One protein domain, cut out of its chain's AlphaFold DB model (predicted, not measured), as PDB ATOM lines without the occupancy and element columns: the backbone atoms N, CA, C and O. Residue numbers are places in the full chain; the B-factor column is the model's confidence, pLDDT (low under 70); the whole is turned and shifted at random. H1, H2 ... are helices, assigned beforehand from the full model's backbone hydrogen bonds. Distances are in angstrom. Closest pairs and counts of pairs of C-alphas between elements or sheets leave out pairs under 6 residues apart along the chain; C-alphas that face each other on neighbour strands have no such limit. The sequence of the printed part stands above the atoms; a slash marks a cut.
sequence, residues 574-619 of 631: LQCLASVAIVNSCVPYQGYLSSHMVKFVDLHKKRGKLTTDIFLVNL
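Overview. This is residues 574 to 619 of the 631 residues of the protein "FEM1B" of Mytilus coruscus (UniProt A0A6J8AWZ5). Two helices, H1 and H2, meet at a steep angle as a T, the last part of H2 packing on the middle of H1, and the link of residues 585 to 594 loops from the end of H1 round to the start of H2. From the end of H2 a thin arm, the link of residues 603 to 612, leads away to a small third helix, H3, which touches neither of the other two; residues 607 to 616 stick out free. The printed part has 46 residues with three named helices, in the order H1, H2, H3, and no named strand; its class is all helix, and 26 residues are in the helices. It is only just compact, close to loose, with a radius of gyration of the C-alphas of 10.9 A, and its spans of 31 by 21 by 15 A give an outline that is only just elongated.

Along the chain. Find C-alpha 574 at (-10.295, 26.978, -30.497); from there H1, residues 574 to 584, runs 15.2 A from first to last C-alpha and ends at C-alpha 584 at (3.505, 30.270, -35.876). Read on past the short link of 10 residues to H2, residues 595 to 602, which spans 10.5 A and begins at C-alpha 595 at (-1.897, 39.245, -18.921). After another short link of 10 residues comes H3, residues 613 to 619, 9.5 A long, which ends at C-alpha 619 at (16.002, 46.387, -34.754).

Arrangement. Begin with Ser 579 in H1 and Val 601 in H2: their C-alphas, the closest of the two helices, are 5.0 A apart. H1 and H2 touch, with 6 pairs of C-alphas within 8 A. Their lines stand at a steep tilt of 65 degrees, and they run the same way. Their centres are 11.3 A apart. Look next at H3: it is apart from H1 and apart from H2, with no C-alpha within 8 A of either. Along the backbones of H1, H2 and H3 you will find every O i to N i+4 pair within hydrogen-bond range.

Size, cuts and confidence. The two C-alphas farthest apart are those of Leu 574 and Leu 619, the first and last printed residues, at 33.0 A. Residues 607 to 616, of which 613 to 616 belong to H3, stand free; the 36 residues without them have a radius of gyration of 9.7 A. The printed part has no cut, and neither link is long. In the B-factor column, the mean pLDDT of the printed part is 70.5; residues 606 to 619 are under 70, and the mean of H3 is 39, against 83 for H1 and 83 for H2.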
ATOM      1  N   LEU A 574     -10.489  25.892 -29.531       81.12
ATOM      2  CA  LEU A 574     -10.295  26.978 -30.497       81.12
ATOM      3  C   LEU A 574      -9.247  27.993 -30.006       81.12
ATOM      4  O   LEU A 574      -8.482  28.524 -30.806       81.12
ATOM      5  N   GLN A 575      -9.175  28.223 -28.690       82.69
ATOM      6  CA  GLN A 575      -8.172  29.096 -28.077       82.69
ATOM      7  C   GLN A 575      -6.751  28.551 -28.265       82.69
ATOM      8  O   GLN A 575      -5.853  29.322 -28.610       82.69
ATOM      9  N   CYS A 576      -6.543  27.239 -28.115       79.12
ATOM     10  CA  CYS A 576      -5.254  26.604 -28.399       79.12
ATOM     11  C   CYS A 576      -4.887  26.755 -29.880       79.12
ATOM     12  O   CYS A 576      -3.779  27.172 -30.202       79.12
ATOM     13  N   LEU A 577      -5.826  26.483 -30.794       80.81
ATOM     14  CA  LEU A 577      -5.591  26.615 -32.239       80.81
ATOM     15  C   LEU A 577      -5.238  28.056 -32.638       80.81
ATOM     16  O   LEU A 577      -4.293  28.271 -33.397       80.81
ATOM     17  N   ALA A 578      -5.954  29.040 -32.090       84.75
ATOM     18  CA  ALA A 578      -5.667  30.454 -32.303       84.75
ATOM     19  C   ALA A 578      -4.286  30.843 -31.755       84.75
ATOM     20  O   ALA A 578      -3.530  31.541 -32.425       84.75
ATOM     21  N   SER A 579      -3.920  30.345 -30.573       85.00
ATOM     22  CA  SER A 579      -2.619  30.617 -29.952       85.00
ATOM     23  C   SER A 579      -1.467  30.030 -30.764       85.00
ATOM     24  O   SER A 579      -0.488  30.723 -31.036       85.00
ATOM     25  N   VAL A 580      -1.616  28.797 -31.253       81.75
ATOM     26  CA  VAL A 580      -0.663  28.168 -32.180       81.75
ATOM     27  C   VAL A 580      -0.537  28.974 -33.472       81.75
ATOM     28  O   VAL A 580       0.575  29.180 -33.955       81.75
ATOM     29  N   ALA A 581      -1.646  29.468 -34.030       84.88
ATOM     30  CA  ALA A 581      -1.626  30.299 -35.232       84.88
ATOM     31  C   ALA A 581      -0.899  31.636 -35.004       84.88
ATOM     32  O   ALA A 581      -0.084  32.028 -35.842       84.88
ATOM     33  N   ILE A 582      -1.136  32.296 -33.863       85.06
ATOM     34  CA  ILE A 582      -0.452  33.534 -33.451       85.06
ATOM     35  C   ILE A 582       1.059  33.300 -33.340       85.06
ATOM     36  O   ILE A 582       1.840  34.064 -33.911       85.06
ATOM     37  N   VAL A 583       1.470  32.232 -32.645       83.38
ATOM     38  CA  VAL A 583       2.888  31.894 -32.442       83.38
ATOM     39  C   VAL A 583       3.567  31.526 -33.761       83.38
ATOM     40  O   VAL A 583       4.650  32.028 -34.045       83.38
ATOM     41  N   ASN A 584       2.935  30.694 -34.594       82.81
ATOM     42  CA  ASN A 584       3.505  30.270 -35.876       82.81
ATOM     43  C   ASN A 584       3.597  31.413 -36.896       82.81
ATOM     44  O   ASN A 584       4.503  31.413 -37.725       82.81
ATOM     45  N   SER A 585       2.675  32.375 -36.831       85.44
ATOM     46  CA  SER A 585       2.645  33.542 -37.722       85.44
ATOM     47  C   SER A 585       3.466  34.724 -37.187       85.44
ATOM     48  O   SER A 585       3.481  35.779 -37.815       85.44
ATOM     49  N   CYS A 586       4.131  34.571 -36.033       81.19
ATOM     50  CA  CYS A 586       4.941  35.601 -35.372       81.19
ATOM     51  C   CYS A 586       4.213  36.946 -35.172       81.19
ATOM     52  O   CYS A 586       4.827  38.011 -35.243       81.19
ATOM     53  N   VAL A 587       2.899  36.912 -34.925       85.12
ATOM     54  CA  VAL A 587       2.096  38.129 -34.733       85.12
ATOM     55  C   VAL A 587       2.436  38.749 -33.372       85.12
ATOM     56  O   VAL A 587       2.437  38.030 -32.374       85.12
ATOM     57  N   PRO A 588       2.701  40.064 -33.266       83.44
ATOM     58  CA  PRO A 588       2.919  40.708 -31.975       83.44
ATOM     59  C   PRO A 588       1.608  40.772 -31.178       83.44
ATOM     60  O   PRO A 588       0.661  41.441 -31.579       83.44
ATOM     61  N   TYR A 589       1.552  40.089 -30.033       84.38
ATOM     62  CA  TYR A 589       0.356  40.027 -29.174       84.38
ATOM     63  C   TYR A 589       0.569  40.589 -27.758       84.38
ATOM     64  O   TYR A 589      -0.394  40.830 -27.025       84.38
ATOM     65  N   GLN A 590       1.821  40.815 -27.352       81.56
ATOM     66  CA  GLN A 590       2.146  41.408 -26.053       81.56
ATOM     67  C   GLN A 590       1.676  42.870 -26.013       81.56
ATOM     68  O   GLN A 590       1.943  43.632 -26.936       81.56
ATOM     69  N   GLY A 591       0.943  43.248 -24.963       83.44
ATOM     70  CA  GLY A 591       0.325  44.576 -24.828       83.44
ATOM     71  C   GLY A 591      -1.044  44.723 -25.506       83.44
ATOM     72  O   GLY A 591      -1.798  45.613 -25.129       83.44
ATOM     73  N   TYR A 592      -1.395  43.826 -26.434       86.19
ATOM     74  CA  TYR A 592      -2.720  43.770 -27.069       86.19
ATOM     75  C   TYR A 592      -3.664  42.772 -26.384       86.19
ATOM     76  O   TYR A 592      -4.879  42.951 -26.402       86.19
ATOM     77  N   LEU A 593      -3.110  41.721 -25.771       87.00
ATOM     78  CA  LEU A 593      -3.853  40.723 -25.005       87.00
ATOM     79  C   LEU A 593      -3.745  40.967 -23.494       87.00
ATOM     80  O   LEU A 593      -2.769  41.539 -23.003       87.00
ATOM     81  N   SER A 594      -4.735  40.480 -22.739       88.44
ATOM     82  CA  SER A 594      -4.692  40.489 -21.272       88.44
ATOM     83  C   SER A 594      -3.526  39.646 -20.740       88.44
ATOM     84  O   SER A 594      -3.077  38.701 -21.388       88.44
ATOM     85  N   SER A 595      -3.047  39.941 -19.528       84.44
ATOM     86  CA  SER A 595      -1.897  39.245 -18.921       84.44
ATOM     87  C   SER A 595      -2.081  37.724 -18.820       84.44
ATOM     88  O   SER A 595      -1.126  36.971 -19.007       84.44
ATOM     89  N   HIS A 596      -3.306  37.265 -18.567       83.12
ATOM     90  CA  HIS A 596      -3.658  35.845 -18.560       83.12
ATOM     91  C   HIS A 596      -3.568  35.221 -19.962       83.12
ATOM     92  O   HIS A 596      -2.996  34.148 -20.124       83.12
ATOM     93  N   MET A 597      -4.074  35.912 -20.988       83.12
ATOM     94  CA  MET A 597      -4.024  35.442 -22.376       83.12
ATOM     95  C   MET A 597      -2.604  35.452 -22.946       83.12
ATOM     96  O   MET A 597      -2.250  34.552 -23.694       83.12
ATOM     97  N   VAL A 598      -1.758  36.407 -22.550       84.44
ATOM     98  CA  VAL A 598      -0.332  36.397 -22.912       84.44
ATOM     99  C   VAL A 598       0.347  35.136 -22.375       84.44
ATOM    100  O   VAL A 598       1.006  34.447 -23.146       84.44
ATOM    101  N   LYS A 599       0.134  34.791 -21.095       82.25
ATOM    102  CA  LYS A 599       0.672  33.553 -20.503       82.25
ATOM    103  C   LYS A 599       0.167  32.308 -21.229       82.25
ATOM    104  O   LYS A 599       0.955  31.410 -21.482       82.25
ATOM    105  N   PHE A 600      -1.117  32.285 -21.581       82.94
ATOM    106  CA  PHE A 600      -1.723  31.195 -22.341       82.94
ATOM    107  C   PHE A 600      -1.059  31.021 -23.715       82.94
ATOM    108  O   PHE A 600      -0.603  29.932 -24.037       82.94
ATOM    109  N   VAL A 601      -0.908  32.098 -24.498       83.19
ATOM    110  CA  VAL A 601      -0.217  32.046 -25.800       83.19
ATOM    111  C   VAL A 601       1.261  31.671 -25.631       83.19
ATOM    112  O   VAL A 601       1.810  30.926 -26.441       83.19
ATOM    113  N   ASP A 602       1.908  32.139 -24.560       82.88
ATOM    114  CA  ASP A 602       3.306  31.827 -24.256       82.88
ATOM    115  C   ASP A 602       3.553  30.326 -24.015       82.88
ATOM    116  O   ASP A 602       4.652  29.861 -24.319       82.88
ATOM    117  N   LEU A 603       2.557  29.552 -23.558       76.38
ATOM    118  CA  LEU A 603       2.661  28.087 -23.417       76.38
ATOM    119  C   LEU A 603       2.884  27.369 -24.758       76.38
ATOM    120  O   LEU A 603       3.434  26.269 -24.789       76.38
ATOM    121  N   HIS A 604       2.500  27.998 -25.871       77.38
ATOM    122  CA  HIS A 604       2.648  27.455 -27.224       77.38
ATOM    123  C   HIS A 604       3.970  27.865 -27.897       77.38
ATOM    124  O   HIS A 604       4.256  27.455 -29.026       77.38
ATOM    125  N   LYS A 605       4.806  28.681 -27.236       75.50
ATOM    126  CA  LYS A 605       6.117  29.082 -27.766       75.50
ATOM    127  C   LYS A 605       7.107  27.920 -27.730       75.50
ATOM    128  O   LYS A 605       7.304  27.274 -26.705       75.50
ATOM    129  N   LYS A 606       7.847  27.731 -28.826       64.81
ATOM    130  CA  LYS A 606       8.978  26.791 -28.866       64.81
ATOM    131  C   LYS A 606      10.117  27.289 -27.967       64.81
ATOM    132  O   LYS A 606      10.727  28.327 -28.247       64.81
ATOM    133  N   ARG A 607      10.444  26.540 -26.909       58.25
ATOM    134  CA  ARG A 607      11.597  26.797 -26.031       58.25
ATOM    135  C   ARG A 607      12.892  26.427 -26.757       58.25
ATOM    136  O   ARG A 607      13.347  25.295 -26.722       58.25
ATOM    137  N   GLY A 608      13.468  27.393 -27.471       46.78
ATOM    138  CA  GLY A 608      14.711  27.174 -28.225       46.78
ATOM    139  C   GLY A 608      15.035  28.187 -29.325       46.78
ATOM    140  O   GLY A 608      16.083  28.073 -29.950       46.78
ATOM    141  N   LYS A 609      14.191  29.200 -29.562       39.59
ATOM    142  CA  LYS A 609      14.496  30.331 -30.465       39.59
ATOM    143  C   LYS A 609      14.316  31.689 -29.781       39.59
ATOM    144  O   LYS A 609      13.657  32.578 -30.296       39.59
ATOM    145  N   LEU A 610      14.882  31.852 -28.585       39.81
ATOM    146  CA  LEU A 610      14.816  33.119 -27.837       39.81
ATOM    147  C   LEU A 610      16.183  33.754 -27.556       39.81
ATOM    148  O   LEU A 610      16.298  34.595 -26.674       39.81
ATOM    149  N   THR A 611      17.207  33.424 -28.346       35.66
ATOM    150  CA  THR A 611      18.499  34.135 -28.310       35.66
ATOM    151  C   THR A 611      18.795  34.984 -29.549       35.66
ATOM    152  O   THR A 611      19.774  35.721 -29.533       35.66
ATOM    153  N   THR A 612      17.942  34.995 -30.580       36.72
ATOM    154  CA  THR A 612      18.123  35.882 -31.753       36.72
ATOM    155  C   THR A 612      16.988  36.884 -31.973       36.72
ATOM    156  O   THR A 612      17.232  37.971 -32.494       36.72
ATOM    157  N   ASP A 613      15.770  36.600 -31.506       39.94
ATOM    158  CA  ASP A 613      14.608  37.404 -31.917       39.94
ATOM    159  C   ASP A 613      14.330  38.615 -31.012       39.94
ATOM    160  O   ASP A 613      13.765  39.602 -31.476       39.94
ATOM    161  N   ILE A 614      14.832  38.641 -29.769       42.16
ATOM    162  CA  ILE A 614      14.813  39.870 -28.943       42.16
ATOM    163  C   ILE A 614      15.752  40.938 -29.539       42.16
ATOM    164  O   ILE A 614      15.494  42.136 -29.419       42.16
ATOM    165  N   PHE A 615      16.799  40.524 -30.262       35.94
ATOM    166  CA  PHE A 615      17.676  41.452 -30.980       35.94
ATOM    167  C   PHE A 615      17.012  41.997 -32.260       35.94
ATOM    168  O   PHE A 615      17.183  43.170 -32.587       35.94
ATOM    169  N   LEU A 616      16.186  41.191 -32.943       37.59
ATOM    170  CA  LEU A 616      15.447  41.615 -34.141       37.59
ATOM    171  C   LEU A 616      14.224  42.485 -33.828       37.59
ATOM    172  O   LEU A 616      13.973  43.445 -34.556       37.59
ATOM    173  N   VAL A 617      13.508  42.238 -32.726       43.25
ATOM    174  CA  VAL A 617      12.386  43.097 -32.298       43.25
ATOM    175  C   VAL A 617      12.876  44.507 -31.929       43.25
ATOM    176  O   VAL A 617      12.215  45.490 -32.257       43.25
ATOM    177  N   ASN A 618      14.081  44.644 -31.365       35.22
ATOM    178  CA  ASN A 618      14.690  45.960 -31.135       35.22
ATOM    179  C   ASN A 618      15.252  46.615 -32.412       35.22
ATOM    180  O   ASN A 618      15.334  47.842 -32.471       35.22
ATOM    181  N   LEU A 619      15.581  45.843 -33.455       36.12
ATOM    182  CA  LEU A 619      16.002  46.387 -34.754       36.12
ATOM    183  C   LEU A 619      14.815  46.864 -35.617       36.12
ATOM    184  O   LEU A 619      14.962  47.813 -36.389       36.12
TER     185      LEU A 619